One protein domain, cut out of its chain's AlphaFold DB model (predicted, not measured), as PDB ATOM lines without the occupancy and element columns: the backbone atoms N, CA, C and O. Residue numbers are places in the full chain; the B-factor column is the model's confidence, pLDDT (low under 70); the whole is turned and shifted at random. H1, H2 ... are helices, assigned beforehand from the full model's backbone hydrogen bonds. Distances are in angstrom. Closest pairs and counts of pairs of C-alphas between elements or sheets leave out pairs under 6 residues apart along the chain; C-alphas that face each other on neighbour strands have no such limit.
ATOM      1  N   ASP A 138      15.615 -18.810 -34.428       97.75
ATOM      2  CA  ASP A 138      15.113 -19.056 -35.785       97.75
ATOM      3  C   ASP A 138      14.614 -20.504 -35.945       97.75
ATOM      4  O   ASP A 138      13.614 -20.770 -36.616       97.75
ATOM      5  N   LYS A 139      15.257 -21.450 -35.250       97.81
ATOM      6  CA  LYS A 139      14.852 -22.861 -35.218       97.81
ATOM      7  C   LYS A 139      13.494 -23.040 -34.545       97.81
ATOM      8  O   LYS A 139      12.622 -23.713 -35.093       97.81
ATOM      9  N   TRP A 140      13.306 -22.460 -33.363       97.88
ATOM     10  CA  TRP A 140      12.052 -22.524 -32.626       97.88
ATOM     11  C   TRP A 140      10.929 -21.868 -33.422       97.88
ATOM     12  O   TRP A 140       9.842 -22.441 -33.496       97.88
ATOM     13  N   PHE A 141      11.188 -20.727 -34.068       97.94
ATOM     14  CA  PHE A 141      10.191 -20.058 -34.902       97.94
ATOM     15  C   PHE A 141       9.711 -20.961 -36.044       97.94
ATOM     16  O   PHE A 141       8.510 -21.196 -36.169       97.94
ATOM     17  N   LEU A 142      10.630 -21.543 -36.823       97.12
ATOM     18  CA  LEU A 142      10.265 -22.445 -37.921       97.12
ATOM     19  C   LEU A 142       9.546 -23.716 -37.432       97.12
ATOM     20  O   LEU A 142       8.711 -24.263 -38.142       97.12
ATOM     21  N   LEU A 143       9.808 -24.192 -36.215       97.25
ATOM     22  CA  LEU A 143       9.079 -25.339 -35.659       97.25
ATOM     23  C   LEU A 143       7.656 -24.987 -35.199       97.25
ATOM     24  O   LEU A 143       6.779 -25.853 -35.208       97.25
ATOM     25  N   ASN A 144       7.427 -23.740 -34.785       97.25
ATOM     26  CA  ASN A 144       6.167 -23.311 -34.180       97.25
ATOM     27  C   ASN A 144       5.280 -22.492 -35.118       97.25
ATOM     28  O   ASN A 144       4.106 -22.320 -34.814       97.25
ATOM     29  N   VAL A 145       5.782 -22.030 -36.263       97.00
ATOM     30  CA  VAL A 145       4.950 -21.368 -37.269       97.00
ATOM     31  C   VAL A 145       4.075 -22.396 -37.993       97.00
ATOM     32  O   VAL A 145       4.559 -23.387 -38.551       97.00
ATOM     33  N   GLN A 146       2.760 -22.178 -37.957       96.56
ATOM     34  CA  GLN A 146       1.772 -23.086 -38.542       96.56
ATOM     35  C   GLN A 146       0.698 -22.298 -39.283       96.56
ATOM     36  O   GLN A 146       0.069 -21.415 -38.716       96.56
ATOM     37  N   GLY A 147       0.470 -22.638 -40.549       93.88
ATOM     38  CA  GLY A 147      -0.521 -21.995 -41.411       93.88
ATOM     39  C   GLY A 147      -1.668 -22.931 -41.789       93.88
ATOM     40  O   GLY A 147      -1.565 -24.156 -41.675       93.88
ATOM     41  N   ARG A 148      -2.777 -22.350 -42.274       91.50
ATOM     42  CA  ARG A 148      -3.942 -23.074 -42.828       91.50
ATOM     43  C   ARG A 148      -4.491 -24.176 -41.907       91.50
ATOM     44  O   ARG A 148      -4.773 -25.287 -42.359       91.50
ATOM     45  N   GLY A 149      -4.609 -23.884 -40.609       89.38
ATOM     46  CA  GLY A 149      -5.086 -24.844 -39.606       89.38
ATOM     47  C   GLY A 149      -4.109 -25.995 -39.341       89.38
ATOM     48  O   GLY A 149      -4.538 -27.128 -39.144       89.38
ATOM     49  N   GLY A 150      -2.801 -25.733 -39.410       91.69
ATOM     50  CA  GLY A 150      -1.748 -26.722 -39.148       91.69
ATOM     51  C   GLY A 150      -1.371 -27.599 -40.345       91.69
ATOM     52  O   GLY A 150      -0.515 -28.474 -40.204       91.69
ATOM     53  N   LYS A 151      -1.979 -27.370 -41.519       93.94
ATOM     54  CA  LYS A 151      -1.657 -28.089 -42.763       93.94
ATOM     55  C   LYS A 151      -0.281 -27.727 -43.312       93.94
ATOM     56  O   LYS A 151       0.373 -28.580 -43.897       93.94
ATOM     57  N   LEU A 152       0.128 -26.472 -43.139       96.38
ATOM     58  CA  LEU A 152       1.454 -25.987 -43.510       96.38
ATOM     59  C   LEU A 152       2.251 -25.730 -42.235       96.38
ATOM     60  O   LEU A 152       1.708 -25.169 -41.278       96.38
ATOM     61  N   LYS A 153       3.524 -26.130 -42.218       96.56
ATOM     62  CA  LYS A 153       4.423 -25.946 -41.071       96.56
ATOM     63  C   LYS A 153       5.798 -25.469 -41.523       96.56
ATOM     64  O   LYS A 153       6.250 -25.810 -42.613       96.56
ATOM     65  N   GLY A 154       6.454 -24.678 -40.680       95.62
ATOM     66  CA  GLY A 154       7.813 -24.201 -40.925       95.62
ATOM     67  C   GLY A 154       7.987 -23.467 -42.243       95.62
ATOM     68  O   GLY A 154       7.250 -22.525 -42.537       95.62
ATOM     69  N   THR A 155       8.980 -23.880 -43.027       96.25
ATOM     70  CA  THR A 155       9.333 -23.231 -44.297       96.25
ATOM     71  C   THR A 155       8.190 -23.245 -45.306       96.25
ATOM     72  O   THR A 155       8.079 -22.306 -46.086       96.25
ATOM     73  N   ASP A 156       7.295 -24.236 -45.251       96.62
ATOM     74  CA  ASP A 156       6.142 -24.305 -46.156       96.62
ATOM     75  C   ASP A 156       5.170 -23.144 -45.929       96.62
ATOM     76  O   ASP A 156       4.565 -22.643 -46.875       96.62
ATOM     77  N   VAL A 157       5.048 -22.672 -44.684       97.19
ATOM     78  CA  VAL A 157       4.211 -21.510 -44.351       97.19
ATOM     79  C   VAL A 157       4.810 -20.230 -44.928       97.19
ATOM     80  O   VAL A 157       4.078 -19.383 -45.438       97.19
ATOM     81  N   VAL A 158       6.137 -20.099 -44.869       95.81
ATOM     82  CA  VAL A 158       6.854 -18.956 -45.445       95.81
ATOM     83  C   VAL A 158       6.702 -18.969 -46.969       95.81
ATOM     84  O   VAL A 158       6.333 -17.957 -47.557       95.81
ATOM     85  N   CYS A 159       6.888 -20.130 -47.605       96.50
ATOM     86  CA  CYS A 159       6.735 -20.311 -49.049       96.50
ATOM     87  C   CYS A 159       5.313 -20.047 -49.567       96.50
ATOM     88  O   CYS A 159       5.177 -19.639 -50.716       96.50
ATOM     89  N   ASP A 160       4.267 -20.241 -48.756       96.00
ATOM     90  CA  ASP A 160       2.860 -20.129 -49.189       96.00
ATOM     91  C   ASP A 160       2.492 -18.749 -49.762       96.00
ATOM     92  O   ASP A 160       1.560 -18.612 -50.552       96.00
ATOM     93  N   THR A 161       3.227 -17.716 -49.354       94.06
ATOM     94  CA  THR A 161       2.969 -16.311 -49.709       94.06
ATOM     95  C   THR A 161       4.019 -15.725 -50.649       94.06
ATOM     96  O   THR A 161       3.869 -14.600 -51.137       94.06
ATOM     97  N   LEU A 162       5.089 -16.476 -50.913       96.25
ATOM     98  CA  LEU A 162       6.165 -16.057 -51.795       96.25
ATOM     99  C   LEU A 162       5.846 -16.446 -53.235       96.25
ATOM    100  O   LEU A 162       5.324 -17.519 -53.529       96.25
ATOM    101  N   SER A 163       6.214 -15.571 -54.165       96.56
ATOM    102  CA  SER A 163       6.202 -15.918 -55.586       96.56
ATOM    103  C   SER A 163       7.275 -16.964 -55.902       96.56
ATOM    104  O   SER A 163       8.291 -17.074 -55.211       96.56
ATOM    105  N   LYS A 164       7.089 -17.705 -56.999       97.12
ATOM    106  CA  LYS A 164       8.062 -18.704 -57.467       97.12
ATOM    107  C   LYS A 164       9.468 -18.115 -57.618       97.12
ATOM    108  O   LYS A 164      10.435 -18.741 -57.190       97.12
ATOM    109  N   ASP A 165       9.578 -16.911 -58.174       97.62
ATOM    110  CA  ASP A 165      10.868 -16.253 -58.395       97.62
ATOM    111  C   ASP A 165      11.556 -15.891 -57.073       97.62
ATOM    112  O   ASP A 165      12.764 -16.080 -56.932       97.62
ATOM    113  N   GLN A 166      10.788 -15.460 -56.066       97.19
ATOM    114  CA  GLN A 166      11.304 -15.214 -54.716       97.19
ATOM    115  C   GLN A 166      11.791 -16.499 -54.048       97.19
ATOM    116  O   GLN A 166      12.850 -16.485 -53.426       97.19
ATOM    117  N   ILE A 167      11.068 -17.611 -54.208       97.56
ATOM    118  CA  ILE A 167      11.481 -18.916 -53.674       97.56
ATOM    119  C   ILE A 167      12.786 -19.372 -54.337       97.56
ATOM    120  O   ILE A 167      13.720 -19.766 -53.644       97.56
ATOM    121  N   VAL A 168      12.900 -19.274 -55.666       97.88
ATOM    122  CA  VAL A 168      14.129 -19.649 -56.390       97.88
ATOM    123  C   VAL A 168      15.308 -18.768 -55.972       97.88
ATOM    124  O   VAL A 168      16.404 -19.281 -55.743       97.88
ATOM    125  N   ALA A 169      15.095 -17.456 -55.840       97.56
ATOM    126  CA  ALA A 169      16.122 -16.534 -55.363       97.56
ATOM    127  C   ALA A 169      16.547 -16.847 -53.921       97.56
ATOM    128  O   ALA A 169      17.735 -16.815 -53.610       97.56
ATOM    129  N   TRP A 170      15.595 -17.193 -53.053       97.50
ATOM    130  CA  TRP A 170      15.867 -17.577 -51.673       97.50
ATOM    131  C   TRP A 170      16.693 -18.864 -51.588       97.50
ATOM    132  O   TRP A 170      17.736 -18.868 -50.939       97.50
ATOM    133  N   VAL A 171      16.303 -19.919 -52.311       97.38
ATOM    134  CA  VAL A 171      17.057 -21.186 -52.368       97.38
ATOM    135  C   VAL A 171      18.467 -20.965 -52.916       97.38
ATOM    136  O   VAL A 171      19.427 -21.513 -52.377       97.38
ATOM    137  N   ARG A 172      18.618 -20.119 -53.945       98.00
ATOM    138  CA  ARG A 172      19.938 -19.761 -54.475       98.00
ATOM    139  C   ARG A 172      20.807 -19.095 -53.407       98.00
ATOM    140  O   ARG A 172      21.941 -19.521 -53.232       98.00
ATOM    141  N   LYS A 173      20.270 -18.132 -52.652       97.94
ATOM    142  CA  LYS A 173      20.997 -17.482 -51.550       97.94
ATOM    143  C   LYS A 173      21.389 -18.458 -50.440       97.94
ATOM    144  O   LYS A 173      22.498 -18.365 -49.927       97.94
ATOM    145  N   ILE A 174      20.518 -19.410 -50.092       97.38
ATOM    146  CA  ILE A 174      20.854 -20.467 -49.123       97.38
ATOM    147  C   ILE A 174      22.047 -21.282 -49.644       97.38
ATOM    148  O   ILE A 174      23.027 -21.456 -48.922       97.38
ATOM    149  N   HIS A 175      22.017 -21.712 -50.909       97.56
ATOM    150  CA  HIS A 175      23.128 -22.451 -51.519       97.56
ATOM    151  C   HIS A 175      24.421 -21.631 -51.608       97.56
ATOM    152  O   HIS A 175      25.490 -22.168 -51.339       97.56
ATOM    153  N   GLU A 176      24.334 -20.345 -51.953       97.75
ATOM    154  CA  GLU A 176      25.480 -19.428 -52.000       97.75
ATOM    155  C   GLU A 176      26.102 -19.222 -50.613       97.75
ATOM    156  O   GLU A 176      27.323 -19.173 -50.491       97.75
ATOM    157  N   SER A 177      25.278 -19.144 -49.563       96.94
ATOM    158  CA  SER A 177      25.758 -19.024 -48.181       96.94
ATOM    159  C   SER A 177      26.379 -20.316 -47.638       96.94
ATOM    160  O   SER A 177      27.210 -20.265 -46.736       96.94
ATOM    161  N   GLY A 178      25.955 -21.476 -48.155       97.44
ATOM    162  CA  GLY A 178      26.326 -22.794 -47.637       97.44
ATOM    163  C   GLY A 178      25.758 -23.122 -46.248       97.44
ATOM    164  O   GLY A 178      26.046 -24.195 -45.722       97.44
ATOM    165  N   ASP A 179      24.947 -22.238 -45.652       96.75
ATOM    166  CA  ASP A 179      24.377 -22.421 -44.317       96.75
ATOM    167  C   ASP A 179      22.935 -22.944 -44.392       96.75
ATOM    168  O   ASP A 179      21.967 -22.199 -44.544       96.75
ATOM    169  N   GLY A 180      22.795 -24.264 -44.264       94.81
ATOM    170  CA  GLY A 180      21.499 -24.944 -44.176       94.81
ATOM    171  C   GLY A 180      20.862 -24.917 -42.782       94.81
ATOM    172  O   GLY A 180      19.852 -25.590 -42.568       94.81
ATOM    173  N   SER A 181      21.448 -24.212 -41.808       97.50
ATOM    174  CA  SER A 181      20.850 -24.066 -40.481       97.50
ATOM    175  C   SER A 181      19.569 -23.225 -40.533       97.50
ATOM    176  O   SER A 181      19.316 -22.491 -41.486       97.50
ATOM    177  N   ALA A 182      18.747 -23.287 -39.482       96.88
ATOM    178  CA  ALA A 182      17.549 -22.447 -39.395       96.88
ATOM    179  C   ALA A 182      17.877 -20.943 -39.475       96.88
ATOM    180  O   ALA A 182      17.119 -20.185 -40.077       96.88
ATOM    181  N   ALA A 183      19.022 -20.534 -38.916       96.81
ATOM    182  CA  ALA A 183      19.500 -19.160 -38.988       96.81
ATOM    183  C   ALA A 183      19.938 -18.784 -40.410       96.81
ATOM    184  O   ALA A 183      19.564 -17.717 -40.887       96.81
ATOM    185  N   GLY A 184      20.643 -19.673 -41.119       97.12
ATOM    186  CA  GLY A 184      21.006 -19.475 -42.526       97.12
ATOM    187  C   GLY A 184      19.785 -19.371 -43.443       97.12
ATOM    188  O   GLY A 184      19.684 -18.454 -44.259       97.12
ATOM    189  N   ILE A 185      18.791 -20.240 -43.231       97.00
ATOM    190  CA  ILE A 185      17.516 -20.233 -43.961       97.00
ATOM    191  C   ILE A 185      16.778 -18.901 -43.763       97.00
ATOM    192  O   ILE A 185      16.392 -18.260 -44.743       97.00
ATOM    193  N   VAL A 186      16.600 -18.460 -42.515       96.88
ATOM    194  CA  VAL A 186      15.935 -17.185 -42.195       96.88
ATOM    195  C   VAL A 186      16.766 -15.984 -42.666       96.88
ATOM    196  O   VAL A 186      16.226 -15.037 -43.239       96.88
ATOM    197  N   GLY A 187      18.085 -16.034 -42.484       97.06
ATOM    198  CA  GLY A 187      19.021 -14.986 -42.881       97.06
ATOM    199  C   GLY A 187      19.042 -14.741 -44.389       97.06
ATOM    200  O   GLY A 187      19.082 -13.590 -44.818       97.06
ATOM    201  N   ALA A 188      18.918 -15.791 -45.205       97.62
ATOM    202  CA  ALA A 188      18.940 -15.681 -46.664       97.62
ATOM    203  C   ALA A 188      17.774 -14.854 -47.249       97.62
ATOM    204  O   ALA A 188      17.938 -14.200 -48.284       97.62
ATOM    205  N   ILE A 189      16.603 -14.855 -46.603       96.00
ATOM    206  CA  ILE A 189      15.427 -14.073 -47.026       96.00
ATOM    207  C   ILE A 189      15.250 -12.764 -46.239       96.00
ATOM    208  O   ILE A 189      14.517 -11.899 -46.706       96.00
ATOM    209  N   SER A 190      15.978 -12.575 -45.132       96.88
ATOM    210  CA  SER A 190      15.777 -11.568 -44.070       96.88
ATOM    211  C   SER A 190      14.568 -11.839 -43.173       96.88
ATOM    212  O   SER A 190      13.498 -12.254 -43.627       96.88
ATOM    213  N   TRP A 191      14.734 -11.559 -41.882       97.12
ATOM    214  CA  TRP A 191      13.702 -11.771 -40.869       97.12
ATOM    215  C   TRP A 191      12.481 -10.875 -41.092       97.12
ATOM    216  O   TRP A 191      11.337 -11.309 -40.963       97.12
ATOM    217  N   GLU A 192      12.722  -9.642 -41.519       97.00
ATOM    218  CA  GLU A 192      11.707  -8.639 -41.813       97.00
ATOM    219  C   GLU A 192      10.813  -9.111 -42.960       97.00
ATOM    220  O   GLU A 192       9.592  -8.994 -42.887       97.00
ATOM    221  N   THR A 193      11.399  -9.722 -43.995       96.62
ATOM    222  CA  THR A 193      10.629 -10.270 -45.119       96.62
ATOM    223  C   THR A 193       9.826 -11.499 -44.707       96.62
ATOM    224  O   THR A 193       8.677 -11.628 -45.131       96.62
ATOM    225  N   VAL A 194      10.378 -12.377 -43.857       97.25
ATOM    226  CA  VAL A 194       9.631 -13.520 -43.300       97.25
ATOM    227  C   VAL A 194       8.388 -13.022 -42.573       97.25
ATOM    228  O   VAL A 194       7.283 -13.466 -42.878       97.25
ATOM    229  N   LEU A 195       8.541 -12.059 -41.666       97.31
ATOM    230  CA  LEU A 195       7.435 -11.487 -40.903       97.31
ATOM    231  C   LEU A 195       6.437 -10.707 -41.776       97.31
ATOM    232  O   LEU A 195       5.232 -10.777 -41.545       97.31
ATOM    233  N   ALA A 196       6.914  -9.989 -42.793       97.06
ATOM    234  CA  ALA A 196       6.064  -9.200 -43.682       97.06
ATOM    235  C   ALA A 196       5.245 -10.049 -44.661       97.06
ATOM    236  O   ALA A 196       4.142  -9.655 -45.039       97.06
ATOM    237  N   LYS A 197       5.790 -11.184 -45.116       96.81
ATOM    238  CA  LYS A 197       5.141 -12.040 -46.119       96.81
ATOM    239  C   LYS A 197       4.319 -13.160 -45.504       96.81
ATOM    240  O   LYS A 197       3.276 -13.486 -46.055       96.81
ATOM    241  N   THR A 198       4.724 -13.697 -44.356       97.06
ATOM    242  CA  THR A 198       3.987 -14.783 -43.696       97.06
ATOM    243  C   THR A 198       2.562 -14.353 -43.339       97.06
ATOM    244  O   THR A 198       2.336 -13.256 -42.829       97.06
ATOM    245  N   ALA A 199       1.593 -15.239 -43.582       96.56
ATOM    246  CA  ALA A 199       0.193 -14.992 -43.256       96.56
ATOM    247  C   ALA A 199       0.003 -14.659 -41.765       96.56
ATOM    248  O   ALA A 199       0.559 -15.330 -40.890       96.56
ATOM    249  N   GLN A 200      -0.833 -13.658 -41.474       96.06
ATOM    250  CA  GLN A 200      -1.043 -13.147 -40.116       96.06
ATOM    251  C   GLN A 200      -1.515 -14.233 -39.137       96.06
ATOM    252  O   GLN A 200      -1.001 -14.308 -38.024       96.06
ATOM    253  N   ASP A 201      -2.423 -15.115 -39.561       95.56
ATOM    254  CA  ASP A 201      -2.923 -16.219 -38.727       95.56
ATOM    255  C   ASP A 201      -1.806 -17.171 -38.286       95.56
ATOM    256  O   ASP A 201      -1.811 -17.680 -37.165       95.56
ATOM    257  N   ALA A 202      -0.811 -17.387 -39.150       97.00
ATOM    258  CA  ALA A 202       0.318 -18.242 -38.822       97.00
ATOM    259  C   ALA A 202       1.291 -17.578 -37.845       97.00
ATOM    260  O   ALA A 202       1.833 -18.244 -36.960       97.00
ATOM    261  N   LEU A 203       1.482 -16.262 -37.974       97.38
ATOM    262  CA  LEU A 203       2.265 -15.481 -37.019       97.38
ATOM    263  C   LEU A 203       1.574 -15.408 -35.654       97.38
ATOM    264  O   LEU A 203       2.251 -15.513 -34.636       97.38
ATOM    265  N   LEU A 204       0.242 -15.292 -35.619       96.19
ATOM    266  CA  LEU A 204      -0.534 -15.368 -34.380       96.19
ATOM    267  C   LEU A 204      -0.346 -16.713 -33.682       96.19
ATOM    268  O   LEU A 204      -0.111 -16.739 -32.479       96.19
ATOM    269  N   PHE A 205      -0.369 -17.817 -34.428       96.12
ATOM    270  CA  PHE A 205      -0.117 -19.135 -33.850       96.12
ATOM    271  C   PHE A 205       1.292 -19.236 -33.239       96.12
ATOM    272  O   PHE A 205       1.453 -19.723 -32.119       96.12
ATOM    273  N   ALA A 206       2.314 -18.730 -33.941       97.25
ATOM    274  CA  ALA A 206       3.676 -18.674 -33.412       97.25
ATOM    275  C   ALA A 206       3.768 -17.783 -32.159       97.25
ATOM    276  O   ALA A 206       4.460 -18.128 -31.202       97.25
ATOM    277  N   LEU A 207       3.043 -16.663 -32.136       97.38
ATOM    278  CA  LEU A 207       2.992 -15.749 -31.000       97.38
ATOM    279  C   LEU A 207       2.296 -16.370 -29.777       97.38
ATOM    280  O   LEU A 207       2.763 -16.209 -28.652       97.38
ATOM    281  N   ASP A 208       1.228 -17.137 -29.988       96.31
ATOM    282  CA  ASP A 208       0.532 -17.865 -28.925       96.31
ATOM    283  C   ASP A 208       1.399 -19.008 -28.372       96.31
ATOM    284  O   ASP A 208       1.486 -19.205 -27.157       96.31
ATOM    285  N   ALA A 209       2.115 -19.729 -29.241       96.81
ATOM    286  CA  ALA A 209       3.110 -20.717 -28.823       96.81
ATOM    287  C   ALA A 209       4.253 -20.072 -28.020       96.81
ATOM    288  O   ALA A 209       4.742 -20.654 -27.048       96.81
ATOM    289  N   PHE A 210       4.649 -18.852 -28.390       97.31
ATOM    290  CA  PHE A 210       5.655 -18.081 -27.667       97.31
ATOM    291  C   PHE A 210       5.158 -17.728 -26.267       97.31
ATOM    292  O   PHE A 210       5.848 -18.030 -25.296       97.31
ATOM    293  N   ALA A 211       3.946 -17.182 -26.147       96.75
ATOM    294  CA  ALA A 211       3.349 -16.825 -24.864       96.75
ATOM    295  C   ALA A 211       3.264 -18.017 -23.902       96.75
ATOM    296  O   ALA A 211       3.577 -17.881 -22.719       96.75
ATOM    297  N   LYS A 212       2.916 -19.201 -24.425       96.00
ATOM    298  CA  LYS A 212       2.931 -20.460 -23.665       96.00
ATOM    299  C   LYS A 212       4.338 -20.847 -23.215       96.00
ATOM    300  O   LYS A 212       4.533 -21.152 -22.045       96.00
ATOM    301  N   LYS A 213       5.329 -20.796 -24.116       96.00
ATOM    302  CA  LYS A 213       6.735 -21.124 -23.804       96.00
ATOM    303  C   LYS A 213       7.267 -20.283 -22.648       96.00
ATOM    304  O   LYS A 213       8.027 -20.777 -21.822       96.00
ATOM    305  N   VAL A 214       6.909 -19.005 -22.628       95.56
ATOM    306  CA  VAL A 214       7.492 -18.040 -21.701       95.56
ATOM    307  C   VAL A 214       6.636 -17.756 -20.463       95.56
ATOM    308  O   VAL A 214       6.996 -16.892 -19.667       95.56
ATOM    309  N   GLY A 215       5.519 -18.472 -20.297       94.38
ATOM    310  CA  GLY A 215       4.646 -18.356 -19.126       94.38
ATOM    311  C   GLY A 215       3.799 -17.080 -19.074       94.38
ATOM    312  O   GLY A 215       3.321 -16.719 -18.005       94.38
TER     313      GLY A 215
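Overview. This is residues 138 to 215 of the 465 residues of an uncharacterized protein of Labilithrix luteola (UniProt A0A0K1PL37). Two long helices, H3 and H6, make the opposite ends of an elongated body, and the short helices H1, H2, H4 and H5 fill the space between them. H2 lies nearest the middle, H4 packs on H3, and H1 bridges from H4 to H6, with H5 on the other side of the body from H1. The printed part has 78 residues with six named helices, H1 to H6 in chain order, and no named strand; the class is all helix. The whole is compact, with a radius of gyration of the C-alphas of 12.5 A, and spans 39 by 22 by 20 A.

Arrangement. H3, residues 164 to 177, touches H4, residues 182 to 189, at a steep tilt of 55 degrees, opposite ways; their closest C-alphas, of Lys 173 and Ala 188, are 5.6 A apart. H4 touches H1, residues 138 to 144, about perpendicular at 82 degrees, with the C-alphas of Lys 139 and Ala 182 closest at 5.0 A. H1 also touches H6, residues 200 to 213, about perpendicular at 80 degrees; H6 does so with residues 205 to 209 alone, and the C-alphas of Asn 144 and Ala 206 are closest at 5.3 A. H2, residues 155 to 159, is close to but not clearly touching H5, residues 191 to 197; the C-alphas of Val 158 and Val 194 are closest at 6.5 A. H2 and H4 are near each other. H3 and H6 are apart. Every O i to N i+4 pair is within hydrogen-bond range in H1, H2, H3, H5 and H6, and in H4 3 of 4 are.

Along the chain. H3 measures 20.0 A from C-alpha 164 at (8.062, -18.704, -57.467) to C-alpha 177. H6 measures 19.8 A and ends with C-alpha 213 at (6.735, -21.124, -23.804). H4 measures 11.5 A, and H1 and H5 10.0 A each; H1 begins at C-alpha 138 at (15.113, -19.056, -35.785). H2 is the shortest, 6.2 A. Between H1 and H2, residues 146 to 147 pair with residues 152 to 153, antiparallel.

Size, cuts and confidence. The two C-alphas farthest apart, of Asp 165 and Gly 215, are 39.8 A apart. The printed part has no cut. The link from H1 to H2, 10 residues, is short; the other four links are tight, and none is long. The mean pLDDT of the printed part is 96.5, and no printed residue of this model is under 70.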